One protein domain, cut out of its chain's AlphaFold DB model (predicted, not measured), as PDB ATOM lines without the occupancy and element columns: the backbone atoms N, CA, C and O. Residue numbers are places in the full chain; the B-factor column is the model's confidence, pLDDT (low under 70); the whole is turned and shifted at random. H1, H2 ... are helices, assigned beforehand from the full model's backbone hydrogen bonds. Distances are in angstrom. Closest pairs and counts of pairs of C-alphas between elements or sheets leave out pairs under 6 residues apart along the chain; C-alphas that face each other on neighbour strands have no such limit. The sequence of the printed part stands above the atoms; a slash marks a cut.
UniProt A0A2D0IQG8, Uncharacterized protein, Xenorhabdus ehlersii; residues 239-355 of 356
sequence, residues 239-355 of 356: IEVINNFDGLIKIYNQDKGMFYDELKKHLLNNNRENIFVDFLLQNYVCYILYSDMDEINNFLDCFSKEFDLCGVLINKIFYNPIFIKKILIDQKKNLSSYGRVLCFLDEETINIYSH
ATOM      1  N   ILE A 239      43.738 -22.294 -43.736       92.00
ATOM      2  CA  ILE A 239      44.771 -22.812 -44.641       92.00
ATOM      3  C   ILE A 239      45.780 -23.658 -43.876       92.00
ATOM      4  O   ILE A 239      46.177 -24.710 -44.373       92.00
ATOM      5  N   GLU A 240      46.170 -23.257 -42.663       91.69
ATOM      6  CA  GLU A 240      47.053 -24.066 -41.814       91.69
ATOM      7  C   GLU A 240      46.419 -25.427 -41.518       91.69
ATOM      8  O   GLU A 240      47.067 -26.468 -41.657       91.69
ATOM      9  N   VAL A 241      45.122 -25.429 -41.204       92.75
ATOM     10  CA  VAL A 241      44.348 -26.648 -40.960       92.75
ATOM     11  C   VAL A 241      44.213 -27.507 -42.214       92.75
ATOM     12  O   VAL A 241      44.421 -28.719 -42.151       92.75
ATOM     13  N   ILE A 242      43.906 -26.912 -43.369       93.31
ATOM     14  CA  ILE A 242      43.833 -27.636 -44.648       93.31
ATOM     15  C   ILE A 242      45.199 -28.232 -44.996       93.31
ATOM     16  O   ILE A 242      45.286 -29.373 -45.458       93.31
ATOM     17  N   ASN A 243      46.274 -27.476 -44.772       92.31
ATOM     18  CA  ASN A 243      47.624 -27.914 -45.081       92.31
ATOM     19  C   ASN A 243      48.114 -29.027 -44.157       92.31
ATOM     20  O   ASN A 243      48.814 -29.922 -44.632       92.31
ATOM     21  N   ASN A 244      47.704 -29.002 -42.889       91.12
ATOM     22  CA  ASN A 244      48.068 -29.969 -41.860       91.12
ATOM     23  C   ASN A 244      46.870 -30.830 -41.411       91.12
ATOM     24  O   ASN A 244      46.697 -31.122 -40.225       91.12
ATOM     25  N   PHE A 245      46.037 -31.267 -42.359       93.06
ATOM     26  CA  PHE A 245      44.821 -32.019 -42.033       93.06
ATOM     27  C   PHE A 245      45.112 -33.373 -41.347       93.06
ATOM     28  O   PHE A 245      44.281 -33.872 -40.592       93.06
ATOM     29  N   ASP A 246      46.321 -33.932 -41.509       93.44
ATOM     30  CA  ASP A 246      46.799 -35.099 -40.742       93.44
ATOM     31  C   ASP A 246      46.701 -34.873 -39.222       93.44
ATOM     32  O   ASP A 246      46.399 -35.800 -38.473       93.44
ATOM     33  N   GLY A 247      46.915 -33.634 -38.760       93.25
ATOM     34  CA  GLY A 247      46.729 -33.241 -37.365       93.25
ATOM     35  C   GLY A 247      45.277 -33.374 -36.902       93.25
ATOM     36  O   GLY A 247      45.026 -33.967 -35.853       93.25
ATOM     37  N   LEU A 248      44.315 -32.910 -37.706       93.69
ATOM     38  CA  LEU A 248      42.890 -33.068 -37.399       93.69
ATOM     39  C   LEU A 248      42.453 -34.534 -37.403       93.69
ATOM     40  O   LEU A 248      41.662 -34.930 -36.553       93.69
ATOM     41  N   ILE A 249      42.990 -35.365 -38.299       94.56
ATOM     42  CA  ILE A 249      42.680 -36.803 -38.303       94.56
ATOM     43  C   ILE A 249      43.215 -37.484 -37.036       94.56
ATOM     44  O   ILE A 249      42.537 -38.335 -36.459       94.56
ATOM     45  N   LYS A 250      44.403 -37.095 -36.547       94.81
ATOM     46  CA  LYS A 250      44.914 -37.585 -35.252       94.81
ATOM     47  C   LYS A 250      43.970 -37.229 -34.111       94.81
ATOM     48  O   LYS A 250      43.702 -38.095 -33.283       94.81
ATOM     49  N   ILE A 251      43.457 -35.999 -34.103       95.50
ATOM     50  CA  ILE A 251      42.464 -35.553 -33.125       95.50
ATOM     51  C   ILE A 251      41.191 -36.391 -33.251       95.50
ATOM     52  O   ILE A 251      40.779 -36.976 -32.262       95.50
ATOM     53  N   TYR A 252      40.630 -36.555 -34.451       95.94
ATOM     54  CA  TYR A 252      39.433 -37.375 -34.685       95.94
ATOM     55  C   TYR A 252      39.579 -38.814 -34.166       95.94
ATOM     56  O   TYR A 252      38.664 -39.351 -33.543       95.94
ATOM     57  N   ASN A 253      40.748 -39.428 -34.372       93.12
ATOM     58  CA  ASN A 253      41.034 -40.785 -33.900       93.12
ATOM     59  C   ASN A 253      41.164 -40.892 -32.367       93.12
ATOM     60  O   ASN A 253      41.063 -41.993 -31.830       93.12
ATOM     61  N   GLN A 254      41.429 -39.782 -31.672       95.38
ATOM     62  CA  GLN A 254      41.622 -39.731 -30.217       95.38
ATOM     63  C   GLN A 254      40.374 -39.227 -29.483       95.38
ATOM     64  O   GLN A 254      39.954 -39.825 -28.496       95.38
ATOM     65  N   ASP A 255      39.791 -38.138 -29.975       95.25
ATOM     66  CA  ASP A 255      38.638 -37.438 -29.427       95.25
ATOM     67  C   ASP A 255      37.809 -36.828 -30.571       95.25
ATOM     68  O   ASP A 255      38.122 -35.770 -31.131       95.25
ATOM     69  N   LYS A 256      36.707 -37.506 -30.908       94.25
ATOM     70  CA  LYS A 256      35.776 -37.041 -31.941       94.25
ATOM     71  C   LYS A 256      35.110 -35.716 -31.568       94.25
ATOM     72  O   LYS A 256      34.868 -34.912 -32.460       94.25
ATOM     73  N   GLY A 257      34.820 -35.476 -30.287       94.81
ATOM     74  CA  GLY A 257      34.194 -34.228 -29.843       94.81
ATOM     75  C   GLY A 257      35.096 -33.037 -30.141       94.81
ATOM     76  O   GLY A 257      34.679 -32.104 -30.825       94.81
ATOM     77  N   MET A 258      36.369 -33.141 -29.751       95.81
ATOM     78  CA  MET A 258      37.366 -32.102 -30.021       95.81
ATOM     79  C   MET A 258      37.585 -31.866 -31.524       95.81
ATOM     80  O   MET A 258      37.772 -30.726 -31.946       95.81
ATOM     81  N   PHE A 259      37.531 -32.918 -32.350       96.62
ATOM     82  CA  PHE A 259      37.589 -32.764 -33.808       96.62
ATOM     83  C   PHE A 259      36.450 -31.888 -34.339       96.62
ATOM     84  O   PHE A 259      36.696 -30.956 -35.107       96.62
ATOM     85  N   TYR A 260      35.211 -32.185 -33.938       95.56
ATOM     86  CA  TYR A 260      34.041 -31.437 -34.393       95.56
ATOM     87  C   TYR A 260      34.037 -30.002 -33.860       95.56
ATOM     88  O   TYR A 260      33.679 -29.092 -34.607       95.56
ATOM     89  N   ASP A 261      34.506 -29.777 -32.631       94.25
ATOM     90  CA  ASP A 261      34.672 -28.432 -32.075       94.25
ATOM     91  C   ASP A 261      35.676 -27.595 -32.887       94.25
ATOM     92  O   ASP A 261      35.381 -26.447 -33.239       94.25
ATOM     93  N   GLU A 262      36.829 -28.165 -33.258       93.88
ATOM     94  CA  GLU A 262      37.835 -27.451 -34.055       93.88
ATOM     95  C   GLU A 262      37.352 -27.220 -35.496       93.88
ATOM     96  O   GLU A 262      37.467 -26.111 -36.024       93.88
ATOM     97  N   LEU A 263      36.724 -28.226 -36.117       93.81
ATOM     98  CA  LEU A 263      36.109 -28.091 -37.441       93.81
ATOM     99  C   LEU A 263      35.059 -26.967 -37.446       93.81
ATOM    100  O   LEU A 263      35.077 -26.097 -38.320       93.81
ATOM    101  N   LYS A 264      34.177 -26.944 -36.441       94.44
ATOM    102  CA  LYS A 264      33.144 -25.917 -36.279       94.44
ATOM    103  C   LYS A 264      33.730 -24.528 -36.096       94.44
ATOM    104  O   LYS A 264      33.274 -23.592 -36.749       94.44
ATOM    105  N   LYS A 265      34.749 -24.384 -35.251       93.12
ATOM    106  CA  LYS A 265      35.442 -23.112 -35.018       93.12
ATOM    107  C   LYS A 265      35.965 -22.500 -36.322       93.12
ATOM    108  O   LYS A 265      35.738 -21.314 -36.561       93.12
ATOM    109  N   HIS A 266      36.603 -23.287 -37.191       91.44
ATOM    110  CA  HIS A 266      37.110 -22.776 -38.471       91.44
ATOM    111  C   HIS A 266      36.002 -22.438 -39.473       91.44
ATOM    112  O   HIS A 266      36.129 -21.457 -40.207       91.44
ATOM    113  N   LEU A 267      34.907 -23.204 -39.481       91.50
ATOM    114  CA  LEU A 267      33.771 -22.970 -40.378       91.50
ATOM    115  C   LEU A 267      32.891 -21.785 -39.942       91.50
ATOM    116  O   LEU A 267      32.326 -21.111 -40.798       91.50
ATOM    117  N   LEU A 268      32.799 -21.487 -38.641       89.00
ATOM    118  CA  LEU A 268      32.064 -20.324 -38.120       89.00
ATOM    119  C   LEU A 268      32.774 -18.998 -38.392       89.00
ATOM    120  O   LEU A 268      32.122 -17.990 -38.658       89.00
ATOM    121  N   ASN A 269      34.103 -18.992 -38.302       82.25
ATOM    122  CA  ASN A 269      34.895 -17.765 -38.362       82.25
ATOM    123  C   ASN A 269      35.201 -17.298 -39.790       82.25
ATOM    124  O   ASN A 269      35.900 -16.307 -39.961       82.25
ATOM    125  N   ASN A 270      34.724 -17.991 -40.823       81.75
ATOM    126  CA  ASN A 270      35.055 -17.691 -42.212       81.75
ATOM    127  C   ASN A 270      33.834 -17.265 -43.028       81.75
ATOM    128  O   ASN A 270      32.704 -17.685 -42.776       81.75
ATOM    129  N   ASN A 271      34.077 -16.437 -44.049       78.94
ATOM    130  CA  ASN A 271      33.061 -16.128 -45.050       78.94
ATOM    131  C   ASN A 271      32.663 -17.420 -45.786       78.94
ATOM    132  O   ASN A 271      33.523 -18.196 -46.194       78.94
ATOM    133  N   ARG A 272      31.362 -17.637 -45.975       76.50
ATOM    134  CA  ARG A 272      30.804 -18.823 -46.644       76.50
ATOM    135  C   ARG A 272      31.230 -18.923 -48.112       76.50
ATOM    136  O   ARG A 272      31.338 -20.027 -48.635       76.50
ATOM    137  N   GLU A 273      31.510 -17.787 -48.746       77.31
ATOM    138  CA  GLU A 273      32.011 -17.720 -50.125       77.31
ATOM    139  C   GLU A 273      33.526 -17.960 -50.232       77.31
ATOM    140  O   GLU A 273      34.076 -17.993 -51.330       77.31
ATOM    141  N   ASN A 274      34.223 -18.134 -49.103       82.38
ATOM    142  CA  ASN A 274      35.652 -18.415 -49.099       82.38
ATOM    143  C   ASN A 274      35.917 -19.815 -49.676       82.38
ATOM    144  O   ASN A 274      35.493 -20.818 -49.103       82.38
ATOM    145  N   ILE A 275      36.690 -19.895 -50.763       85.31
ATOM    146  CA  ILE A 275      37.076 -21.160 -51.406       85.31
ATOM    147  C   ILE A 275      37.755 -22.142 -50.440       85.31
ATOM    148  O   ILE A 275      37.614 -23.357 -50.577       85.31
ATOM    149  N   PHE A 276      38.461 -21.646 -49.421       89.75
ATOM    150  CA  PHE A 276      39.119 -22.501 -48.437       89.75
ATOM    151  C   PHE A 276      38.117 -23.253 -47.548       89.75
ATOM    152  O   PHE A 276      38.422 -24.352 -47.085       89.75
ATOM    153  N   VAL A 277      36.892 -22.740 -47.376       91.50
ATOM    154  CA  VAL A 277      35.803 -23.499 -46.737       91.50
ATOM    155  C   VAL A 277      35.495 -24.754 -47.551       91.50
ATOM    156  O   VAL A 277      35.400 -25.836 -46.977       91.50
ATOM    157  N   ASP A 278      35.433 -24.646 -48.880       90.44
ATOM    158  CA  ASP A 278      35.178 -25.797 -49.749       90.44
ATOM    159  C   ASP A 278      36.314 -26.829 -49.652       90.44
ATOM    160  O   ASP A 278      36.047 -28.025 -49.546       90.44
ATOM    161  N   PHE A 279      37.577 -26.391 -49.592       92.50
ATOM    162  CA  PHE A 279      38.721 -27.290 -49.364       92.50
ATOM    163  C   PHE A 279      38.630 -28.035 -48.027       92.50
ATOM    164  O   PHE A 279      38.863 -29.246 -47.982       92.50
ATOM    165  N   LEU A 280      38.292 -27.338 -46.937       94.56
ATOM    166  CA  LEU A 280      38.160 -27.959 -45.618       94.56
ATOM    167  C   LEU A 280      36.992 -28.953 -45.578       94.56
ATOM    168  O   LEU A 280      37.145 -30.062 -45.063       94.56
ATOM    169  N   LEU A 281      35.847 -28.590 -46.164       94.81
ATOM    170  CA  LEU A 281      34.697 -29.486 -46.281       94.81
ATOM    171  C   LEU A 281      35.037 -30.721 -47.113       94.81
ATOM    172  O   LEU A 281      34.704 -31.831 -46.706       94.81
ATOM    173  N   GLN A 282      35.758 -30.578 -48.226       94.25
ATOM    174  CA  GLN A 282      36.167 -31.744 -49.006       94.25
ATOM    175  C   GLN A 282      37.205 -32.610 -48.295       94.25
ATOM    176  O   GLN A 282      37.165 -33.830 -48.446       94.25
ATOM    177  N   ASN A 283      38.080 -32.038 -47.460       95.12
ATOM    178  CA  ASN A 283      38.919 -32.843 -46.573       95.12
ATOM    179  C   ASN A 283      38.060 -33.666 -45.603       95.12
ATOM    180  O   ASN A 283      38.288 -34.866 -45.455       95.12
ATOM    181  N   TYR A 284      37.033 -33.068 -44.995       95.94
ATOM    182  CA  TYR A 284      36.082 -33.812 -44.169       95.94
ATOM    183  C   TYR A 284      35.393 -34.940 -44.961       95.94
ATOM    184  O   TYR A 284      35.383 -36.088 -44.514       95.94
ATOM    185  N   VAL A 285      34.907 -34.663 -46.174       95.50
ATOM    186  CA  VAL A 285      34.295 -35.671 -47.056       95.50
ATOM    187  C   VAL A 285      35.260 -36.817 -47.357       95.50
ATOM    188  O   VAL A 285      34.942 -37.987 -47.143       95.50
ATOM    189  N   CYS A 286      36.456 -36.500 -47.841       94.62
ATOM    190  CA  CYS A 286      37.372 -37.503 -48.365       94.62
ATOM    191  C   CYS A 286      38.079 -38.289 -47.264       94.62
ATOM    192  O   CYS A 286      38.380 -39.455 -47.473       94.62
ATOM    193  N   TYR A 287      38.343 -37.702 -46.098       94.56
ATOM    194  CA  TYR A 287      39.083 -38.390 -45.037       94.56
ATOM    195  C   TYR A 287      38.184 -38.970 -43.941       94.56
ATOM    196  O   TYR A 287      38.541 -39.998 -43.363       94.56
ATOM    197  N   ILE A 288      37.020 -38.365 -43.679       95.69
ATOM    198  CA  ILE A 288      36.077 -38.837 -42.654       95.69
ATOM    199  C   ILE A 288      34.914 -39.593 -43.304       95.69
ATOM    200  O   ILE A 288      34.788 -40.801 -43.095       95.69
ATOM    201  N   LEU A 289      34.118 -38.937 -44.161       95.56
ATOM    202  CA  LEU A 289      32.923 -39.567 -44.746       95.56
ATOM    203  C   LEU A 289      33.253 -40.742 -45.674       95.56
ATOM    204  O   LEU A 289      32.492 -41.706 -45.731       95.56
ATOM    205  N   TYR A 290      34.397 -40.713 -46.367       93.69
ATOM    206  CA  TYR A 290      34.855 -41.839 -47.189       93.69
ATOM    207  C   TYR A 290      35.089 -43.116 -46.377       93.69
ATOM    208  O   TYR A 290      34.912 -44.220 -46.900       93.69
ATOM    209  N   SER A 291      35.459 -42.977 -45.103       91.62
ATOM    210  CA  SER A 291      35.622 -44.106 -44.188       91.62
ATOM    211  C   SER A 291      34.279 -44.551 -43.610       91.62
ATOM    212  O   SER A 291      34.000 -45.749 -43.585       91.62
ATOM    213  N   ASP A 292      33.447 -43.595 -43.188       94.31
ATOM    214  CA  ASP A 292      32.091 -43.847 -42.709       94.31
ATOM    215  C   ASP A 292      31.163 -42.660 -42.994       94.31
ATOM    216  O   ASP A 292      31.257 -41.603 -42.370       94.31
ATOM    217  N   MET A 293      30.215 -42.857 -43.910       95.12
ATOM    218  CA  MET A 293      29.240 -41.827 -44.265       95.12
ATOM    219  C   MET A 293      28.295 -41.466 -43.102       95.12
ATOM    220  O   MET A 293      27.708 -40.387 -43.116       95.12
ATOM    221  N   ASP A 294      28.144 -42.314 -42.075       95.81
ATOM    222  CA  ASP A 294      27.244 -42.024 -40.945       95.81
ATOM    223  C   ASP A 294      27.767 -40.910 -40.027       95.81
ATOM    224  O   ASP A 294      26.978 -40.296 -39.301       95.81
ATOM    225  N   GLU A 295      29.055 -40.562 -40.141       96.75
ATOM    226  CA  GLU A 295      29.675 -39.405 -39.482       96.75
ATOM    227  C   GLU A 295      29.023 -38.069 -39.872       96.75
ATOM    228  O   GLU A 295      29.151 -37.081 -39.142       96.75
ATOM    229  N   ILE A 296      28.257 -38.032 -40.970       96.44
ATOM    230  CA  ILE A 296      27.451 -36.864 -41.338       96.44
ATOM    231  C   ILE A 296      26.437 -36.502 -40.244       96.44
ATOM    232  O   ILE A 296      26.132 -35.329 -40.057       96.44
ATOM    233  N   ASN A 297      25.944 -37.474 -39.470       95.69
ATOM    234  CA  ASN A 297      25.016 -37.195 -38.373       95.69
ATOM    235  C   ASN A 297      25.700 -36.421 -37.240       95.69
ATOM    236  O   ASN A 297      25.117 -35.468 -36.729       95.69
ATOM    237  N   ASN A 298      26.949 -36.763 -36.914       95.81
ATOM    238  CA  ASN A 298      27.737 -36.027 -35.924       95.81
ATOM    239  C   ASN A 298      28.041 -34.600 -36.408       95.81
ATOM    240  O   ASN A 298      28.008 -33.661 -35.615       95.81
ATOM    241  N   PHE A 299      28.261 -34.414 -37.717       96.19
ATOM    242  CA  PHE A 299      28.370 -33.077 -38.307       96.19
ATOM    243  C   PHE A 299      27.074 -32.280 -38.111       96.19
ATOM    244  O   PHE A 299      27.109 -31.166 -37.596       96.19
ATOM    245  N   LEU A 300      25.913 -32.855 -38.435       95.75
ATOM    246  CA  LEU A 300      24.617 -32.194 -38.232       95.75
ATOM    247  C   LEU A 300      24.363 -31.841 -36.758       95.75
ATOM    248  O   LEU A 300      23.843 -30.765 -36.464       95.75
ATOM    249  N   ASP A 301      24.730 -32.727 -35.831       95.31
ATOM    250  CA  ASP A 301      24.581 -32.497 -34.392       95.31
ATOM    251  C   ASP A 301      25.489 -31.354 -33.907       95.31
ATOM    252  O   ASP A 301      25.045 -30.489 -33.144       95.31
ATOM    253  N   CYS A 302      26.722 -31.289 -34.417       94.81
ATOM    254  CA  CYS A 302      27.691 -30.233 -34.125       94.81
ATOM    255  C   CYS A 302      27.172 -28.828 -34.501       94.81
ATOM    256  O   CYS A 302      27.359 -27.864 -33.749       94.81
ATOM    257  N   PHE A 303      26.450 -28.718 -35.620       94.06
ATOM    258  CA  PHE A 303      25.874 -27.463 -36.126       94.06
ATOM    259  C   PHE A 303      24.383 -27.283 -35.797       94.06
ATOM    260  O   PHE A 303      23.712 -26.422 -36.366       94.06
ATOM    261  N   SER A 304      23.840 -28.065 -34.860       91.31
ATOM    262  CA  SER A 304      22.410 -28.042 -34.512       91.31
ATOM    263  C   SER A 304      21.894 -26.682 -34.019       91.31
ATOM    264  O   SER A 304      20.698 -26.410 -34.122       91.31
ATOM    265  N   LYS A 305      22.774 -25.816 -33.497       92.31
ATOM    266  CA  LYS A 305      22.430 -24.463 -33.026       92.31
ATOM    267  C   LYS A 305      22.538 -23.395 -34.119       92.31
ATOM    268  O   LYS A 305      22.035 -22.292 -33.931       92.31
ATOM    269  N   GLU A 306      23.164 -23.709 -35.249       93.62
ATOM    270  CA  GLU A 306      23.449 -22.789 -36.351       93.62
ATOM    271  C   GLU A 306      22.775 -23.279 -37.641       93.62
ATOM    272  O   GLU A 306      23.429 -23.486 -38.661       93.62
ATOM    273  N   PHE A 307      21.455 -23.483 -37.584       89.00
ATOM    274  CA  PHE A 307      20.668 -24.163 -38.621       89.00
ATOM    275  C   PHE A 307      20.902 -23.625 -40.044       89.00
ATOM    276  O   PHE A 307      21.173 -24.408 -40.952       89.00
ATOM    277  N   ASP A 308      20.882 -22.301 -40.233       89.50
ATOM    278  CA  ASP A 308      21.092 -21.681 -41.551       89.50
ATOM    279  C   ASP A 308      22.494 -21.960 -42.105       89.50
ATOM    280  O   ASP A 308      22.671 -22.217 -43.295       89.50
ATOM    281  N   LEU A 309      23.512 -21.919 -41.240       89.94
ATOM    282  CA  LEU A 309      24.878 -22.251 -41.632       89.94
ATOM    283  C   LEU A 309      24.995 -23.744 -41.942       89.94
ATOM    284  O   LEU A 309      25.603 -24.101 -42.947       89.94
ATOM    285  N   CYS A 310      24.391 -24.599 -41.115       92.50
ATOM    286  CA  CYS A 310      24.347 -26.040 -41.335       92.50
ATOM    287  C   CYS A 310      23.789 -26.358 -42.729       92.50
ATOM    288  O   CYS A 310      24.421 -27.095 -43.481       92.50
ATOM    289  N   GLY A 311      22.682 -25.718 -43.122       91.38
ATOM    290  CA  GLY A 311      22.102 -25.870 -44.456       91.38
ATOM    291  C   GLY A 311      23.065 -25.504 -45.584       91.38
ATOM    292  O   GLY A 311      23.240 -26.285 -46.519       91.38
ATOM    293  N   VAL A 312      23.755 -24.366 -45.482       90.50
ATOM    294  CA  VAL A 312      24.751 -23.950 -46.489       90.50
ATOM    295  C   VAL A 312      25.916 -24.941 -46.578       90.50
ATOM    296  O   VAL A 312      26.320 -25.324 -47.675       90.50
ATOM    297  N   LEU A 313      26.456 -25.375 -45.436       93.06
ATOM    298  CA  LEU A 313      27.589 -26.302 -45.397       93.06
ATOM    299  C   LEU A 313      27.208 -27.685 -45.935       93.06
ATOM    300  O   LEU A 313      27.991 -28.289 -46.665       93.06
ATOM    301  N   ILE A 314      26.003 -28.167 -45.621       93.62
ATOM    302  CA  ILE A 314      25.481 -29.421 -46.165       93.62
ATOM    303  C   ILE A 314      25.309 -29.310 -47.682       93.62
ATOM    304  O   ILE A 314      25.821 -30.171 -48.388       93.62
ATOM    305  N   ASN A 315      24.717 -28.236 -48.212       89.94
ATOM    306  CA  ASN A 315      24.656 -28.062 -49.667       89.94
ATOM    307  C   ASN A 315      26.056 -28.082 -50.291       89.94
ATOM    308  O   ASN A 315      26.291 -28.856 -51.209       89.94
ATOM    309  N   LYS A 316      27.038 -27.366 -49.729       89.38
ATOM    310  CA  LYS A 316      28.430 -27.392 -50.223       89.38
ATOM    311  C   LYS A 316      29.084 -28.779 -50.187       89.38
ATOM    312  O   LYS A 316      29.810 -29.130 -51.118       89.38
ATOM    313  N   ILE A 317      28.834 -29.576 -49.145       92.00
ATOM    314  CA  ILE A 317      29.321 -30.963 -49.059       92.00
ATOM    315  C   ILE A 317      28.778 -31.797 -50.229       92.00
ATOM    316  O   ILE A 317      29.526 -32.578 -50.817       92.00
ATOM    317  N   PHE A 318      27.502 -31.619 -50.579       89.31
ATOM    318  CA  PHE A 318      26.808 -32.439 -51.575       89.31
ATOM    319  C   PHE A 318      26.812 -31.851 -53.001       89.31
ATOM    320  O   PHE A 318      26.562 -32.605 -53.942       89.31
ATOM    321  N   TYR A 319      27.155 -30.571 -53.179       79.62
ATOM    322  CA  TYR A 319      27.146 -29.859 -54.467       79.62
ATOM    323  C   TYR A 319      28.213 -30.351 -55.451       79.62
ATOM    324  O   TYR A 319      28.019 -30.287 -56.659       79.62
ATOM    325  N   ASN A 320      29.340 -30.881 -54.956       70.88
ATOM    326  CA  ASN A 320      30.356 -31.544 -55.780       70.88
ATOM    327  C   ASN A 320      30.143 -33.068 -55.729       70.88
ATOM    328  O   ASN A 320      30.821 -33.766 -54.967       70.88
ATOM    329  N   PRO A 321      29.214 -33.620 -56.530       70.00
ATOM    330  CA  PRO A 321      28.708 -34.976 -56.345       70.00
ATOM    331  C   PRO A 321      29.757 -36.059 -56.548       70.00
ATOM    332  O   PRO A 321      29.556 -37.174 -56.091       70.00
ATOM    333  N   ILE A 322      30.861 -35.775 -57.242       79.88
ATOM    334  CA  ILE A 322      31.827 -36.798 -57.653       79.88
ATOM    335  C   ILE A 322      32.365 -37.562 -56.439       79.88
ATOM    336  O   ILE A 322      32.380 -38.793 -56.455       79.88
ATOM    337  N   PHE A 323      32.737 -36.860 -55.364       88.94
ATOM    338  CA  PHE A 323      33.243 -37.510 -54.155       88.94
ATOM    339  C   PHE A 323      32.131 -38.250 -53.408       88.94
ATOM    340  O   PHE A 323      32.267 -39.443 -53.143       88.94
ATOM    341  N   ILE A 324      31.006 -37.588 -53.126       90.62
ATOM    342  CA  ILE A 324      29.908 -38.181 -52.350       90.62
ATOM    343  C   ILE A 324      29.232 -39.342 -53.086       90.62
ATOM    344  O   ILE A 324      29.033 -40.394 -52.483       90.62
ATOM    345  N   LYS A 325      28.925 -39.224 -54.385       88.50
ATOM    346  CA  LYS A 325      28.375 -40.335 -55.184       88.50
ATOM    347  C   LYS A 325      29.306 -41.540 -55.136       88.50
ATOM    348  O   LYS A 325      28.853 -42.654 -54.882       88.50
ATOM    349  N   LYS A 326      30.616 -41.327 -55.312       87.44
ATOM    350  CA  LYS A 326      31.595 -42.418 -55.238       87.44
ATOM    351  C   LYS A 326      31.631 -43.059 -53.847       87.44
ATOM    352  O   LYS A 326      31.672 -44.284 -53.764       87.44
ATOM    353  N   ILE A 327      31.560 -42.258 -52.781       90.69
ATOM    354  CA  ILE A 327      31.482 -42.726 -51.386       90.69
ATOM    355  C   ILE A 327      30.238 -43.585 -51.158       90.69
ATOM    356  O   ILE A 327      30.350 -44.701 -50.650       90.69
ATOM    357  N   LEU A 328      29.063 -43.092 -51.555       91.56
ATOM    358  CA  LEU A 328      27.792 -43.800 -51.406       91.56
ATOM    359  C   LEU A 328      27.820 -45.148 -52.140       91.56
ATOM    360  O   LEU A 328      27.467 -46.169 -51.548       91.56
ATOM    361  N   ILE A 329      28.320 -45.175 -53.380       90.19
ATOM    362  CA  ILE A 329      28.485 -46.406 -54.168       90.19
ATOM    363  C   ILE A 329      29.446 -47.382 -53.471       90.19
ATOM    364  O   ILE A 329      29.099 -48.548 -53.271       90.19
ATOM    365  N   ASP A 330      30.632 -46.921 -53.065       89.25
ATOM    366  CA  ASP A 330      31.668 -47.777 -52.467       89.25
ATOM    367  C   ASP A 330      31.235 -48.356 -51.111       89.25
ATOM    368  O   ASP A 330      31.557 -49.504 -50.790       89.25
ATOM    369  N   GLN A 331      30.466 -47.591 -50.333       92.62
ATOM    370  CA  GLN A 331      29.908 -48.025 -49.052       92.62
ATOM    371  C   GLN A 331      28.541 -48.717 -49.181       92.62
ATOM    372  O   GLN A 331      27.995 -49.163 -48.172       92.62
ATOM    373  N   LYS A 332      27.993 -48.848 -50.399       93.00
ATOM    374  CA  LYS A 332      26.661 -49.420 -50.678       93.00
ATOM    375  C   LYS A 332      25.535 -48.734 -49.894       93.00
ATOM    376  O   LYS A 332      24.615 -49.398 -49.411       93.00
ATOM    377  N   LYS A 333      25.614 -47.413 -49.753       92.00
ATOM    378  CA  LYS A 333      24.605 -46.587 -49.081       92.00
ATOM    379  C   LYS A 333      23.806 -45.789 -50.112       92.00
ATOM    380  O   LYS A 333      24.287 -45.518 -51.207       92.00
ATOM    381  N   ASN A 334      22.578 -45.413 -49.759       89.06
ATOM    382  CA  ASN A 334      21.722 -44.566 -50.588       89.06
ATOM    383  C   ASN A 334      21.497 -43.226 -49.880       89.06
ATOM    384  O   ASN A 334      21.234 -43.205 -48.676       89.06
ATOM    385  N   LEU A 335      21.572 -42.116 -50.619       89.38
ATOM    386  CA  LEU A 335      21.275 -40.783 -50.094       89.38
ATOM    387  C   LEU A 335      19.871 -40.709 -49.472       89.38
ATOM    388  O   LEU A 335      19.683 -40.048 -48.453       89.38
ATOM    389  N   SER A 336      18.904 -41.457 -50.015       89.44
ATOM    390  CA  SER A 336      17.532 -41.525 -49.501       89.44
ATOM    391  C   SER A 336      17.440 -42.029 -48.056       89.44
ATOM    392  O   SER A 336      16.440 -41.795 -47.383       89.44
ATOM    393  N   SER A 337      18.467 -42.728 -47.562       89.81
ATOM    394  CA  SER A 337      18.543 -43.202 -46.176       89.81
ATOM    395  C   SER A 337      18.924 -42.097 -45.178       89.81
ATOM    396  O   SER A 337      18.781 -42.295 -43.974       89.81
ATOM    397  N   TYR A 338      19.358 -40.926 -45.651       92.62
ATOM    398  CA  TYR A 338      19.821 -39.807 -44.828       92.62
ATOM    399  C   TYR A 338      18.778 -38.686 -44.749       92.62
ATOM    400  O   TYR A 338      19.028 -37.550 -45.146       92.62
ATOM    401  N   GLY A 339      17.599 -38.983 -44.187       91.00
ATOM    402  CA  GLY A 339      16.474 -38.035 -44.125       91.00
ATOM    403  C   GLY A 339      16.818 -36.667 -43.515       91.00
ATOM    404  O   GLY A 339      16.363 -35.646 -44.015       91.00
ATOM    405  N   ARG A 340      17.686 -36.624 -42.492       92.88
ATOM    406  CA  ARG A 340      18.148 -35.359 -41.885       92.88
ATOM    407  C   ARG A 340      18.963 -34.490 -42.848       92.88
ATOM    408  O   ARG A 340      18.884 -33.273 -42.759       92.88
ATOM    409  N   VAL A 341      19.742 -35.110 -43.736       92.88
ATOM    410  CA  VAL A 341      20.524 -34.413 -44.767       92.88
ATOM    411  C   VAL A 341      19.589 -33.868 -45.838       92.88
ATOM    412  O   VAL A 341      19.695 -32.700 -46.194       92.88
ATOM    413  N   LEU A 342      18.632 -34.685 -46.297       91.00
ATOM    414  CA  LEU A 342      17.661 -34.295 -47.325       91.00
ATOM    415  C   LEU A 342      16.866 -33.038 -46.952       91.00
ATOM    416  O   LEU A 342      16.541 -32.255 -47.832       91.00
ATOM    417  N   CYS A 343      16.598 -32.811 -45.661       89.81
ATOM    418  CA  CYS A 343      15.929 -31.595 -45.187       89.81
ATOM    419  C   CYS A 343      16.693 -30.296 -45.491       89.81
ATOM    420  O   CYS A 343      16.089 -29.227 -45.446       89.81
ATOM    421  N   PHE A 344      18.002 -30.372 -45.731       91.75
ATOM    422  CA  PHE A 344      18.845 -29.213 -46.014       91.75
ATOM    423  C   PHE A 344      19.168 -29.041 -47.495       91.75
ATOM    424  O   PHE A 344      19.540 -27.936 -47.880       91.75
ATOM    425  N   LEU A 345      19.075 -30.100 -48.306       90.44
ATOM    426  CA  LEU A 345      19.471 -30.035 -49.710       90.44
ATOM    427  C   LEU A 345      18.492 -29.181 -50.517       90.44
ATOM    428  O   LEU A 345      17.278 -29.358 -50.421       90.44
ATOM    429  N   ASP A 346      19.033 -28.278 -51.326       87.44
ATOM    430  CA  ASP A 346      18.255 -27.551 -52.320       87.44
ATOM    431  C   ASP A 346      17.867 -28.446 -53.513       87.44
ATOM    432  O   ASP A 346      18.383 -29.553 -53.707       87.44
ATOM    433  N   GLU A 347      16.905 -27.978 -54.311       84.44
ATOM    434  CA  GLU A 347      16.397 -28.725 -55.468       84.44
ATOM    435  C   GLU A 347      17.499 -29.015 -56.496       84.44
ATOM    436  O   GLU A 347      17.522 -30.096 -57.084       84.44
ATOM    437  N   GLU A 348      18.429 -28.076 -56.694       81.44
ATOM    438  CA  GLU A 348      19.556 -28.237 -57.614       81.44
ATOM    439  C   GLU A 348      20.436 -29.414 -57.181       81.44
ATOM    440  O   GLU A 348      20.685 -30.329 -57.967       81.44
ATOM    441  N   THR A 349      20.812 -29.452 -55.904       81.38
ATOM    442  CA  THR A 349      21.614 -30.523 -55.321       81.38
ATOM    443  C   THR A 349      20.869 -31.848 -55.378       81.38
ATOM    444  O   THR A 349      21.458 -32.847 -55.775       81.38
ATOM    445  N   ILE A 350      19.569 -31.894 -55.073       83.31
ATOM    446  CA  ILE A 350      18.764 -33.126 -55.175       83.31
ATOM    447  C   ILE A 350      18.732 -33.663 -56.614       83.31
ATOM    448  O   ILE A 350      18.887 -34.871 -56.831       83.31
ATOM    449  N   ASN A 351      18.573 -32.786 -57.610       80.81
ATOM    450  CA  ASN A 351      18.497 -33.181 -59.018       80.81
ATOM    451  C   ASN A 351      19.783 -33.868 -59.496       80.81
ATOM    452  O   ASN A 351      19.715 -34.835 -60.255       80.81
ATOM    453  N   ILE A 352      20.944 -33.454 -58.978       78.94
ATOM    454  CA  ILE A 352      22.240 -34.073 -59.288       78.94
ATOM    455  C   ILE A 352      22.272 -35.565 -58.904       78.94
ATOM    456  O   ILE A 352      22.916 -36.362 -59.591       78.94
ATOM    457  N   TYR A 353      21.578 -35.969 -57.836       76.69
ATOM    458  CA  TYR A 353      21.504 -37.367 -57.374       76.69
ATOM    459  C   TYR A 353      20.267 -38.118 -57.885       76.69
ATOM    460  O   TYR A 353      20.158 -39.322 -57.674       76.69
ATOM    461  N   SER A 354      19.344 -37.430 -58.556       67.19
ATOM    462  CA  SER A 354      18.108 -38.017 -59.095       67.19
ATOM    463  C   SER A 354      18.272 -38.568 -60.516       67.19
ATOM    464  O   SER A 354      17.338 -39.140 -61.076       67.19
ATOM    465  N   HIS A 355      19.437 -38.358 -61.129       52.72
ATOM    466  CA  HIS A 355      19.805 -38.878 -62.443       52.72
ATOM    467  C   HIS A 355      20.995 -39.821 -62.274       52.72
ATOM    468  O   HIS A 355      22.146 -39.397 -62.381       52.72
TER     469      HIS A 355
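What this domain is: This is residues 239 to 355 of the 356 residues of an uncharacterized protein of Xenorhabdus ehlersii (UniProt A0A2D0IQG8). The chain winds back and forth in a stack of helices along the longest axis: H1, H2 and H3 at one end, then H4 with H5, then H6 with H7, and the short H8 and H9 at the other end. The longest helix, H4, sits deep in the body, its centre the nearest to the mean of the C-alphas at 6.6 A, and it touches H1 at one end of the stack as well as H5, H6 and H7. The printed part has 117 residues, with nine named helices, H1 to H9, in that order, and no named strand; the class is all helix. It is compact, with a radius of gyration of the C-alphas of 13.6 A and spans of 37 by 29 by 24 A.

Where its parts are: H1 is residues 239 to 243, with C-alpha 239 at (44.771, -22.812, -44.641). H2 is residues 245 to 254, 14.5 A long, and H3 residues 256 to 268, 18.2 A. H4, residues 275 to 289, measures 20.0 A and ends with C-alpha 289 at (32.923, -39.567, -44.746). H5 is residues 293 to 302, 15.5 A, H6 residues 307 to 319, 18.0 A, and H7 residues 321 to 330, 13.7 A. H8 is residues 339 to 342. H9, residues 347 to 353, ends with C-alpha 353 at (21.504, -37.367, -57.374).

How they stand to each other: H1 touches H4, the hub; the closest C-alphas are Ile 242 and Leu 280, 5.8 A. H2 and H3 form a hairpin, opposite ways at a tilt of 38 degrees, only just steep; H3 touches H2 with residues 258 to 259 alone, closest at the C-alphas of Tyr 252 and Phe 259, 5.0 A. H2, H3 and H4 make an up and down bundle, each running against the one before. H3 touches H5 with residues 260 to 264 alone, closest at the C-alphas of Tyr 260 and Cys 302, 6.5 A. H4 and H6 touch, about perpendicular at 76 degrees, with C-alphas 281 and 317 closest, 6.2 A. H4 touches H7 with residues 285 to 289 alone, the same way at a shallow tilt of 3 degrees; C-alphas 286 and 323 are closest, 7.1 A. H4 and H5 only just touch, with 3 pairs of C-alphas within 8 A, and only at the corner; C-alphas 289 and 295 are closest, 6.2 A. H9 only just touches H6, with 3 pairs within 8 A; C-alphas 319 and 349 are closest, 5.6 A. H8 is near H5 and H6. Every O i to N i+4 pair is within hydrogen-bond range in H1, H2, H3, H4, H6 and H7, 4 of 6 in H5 and 2 of 3 in H9; H8 is too short for one.

The domain as a whole: The C-alphas of Gln 254 and His 355, the two farthest apart, are 38.9 A apart. The printed part has no cut and no long link. Mean pLDDT of the printed part is 90.1; residues 354 to 355 are under 70.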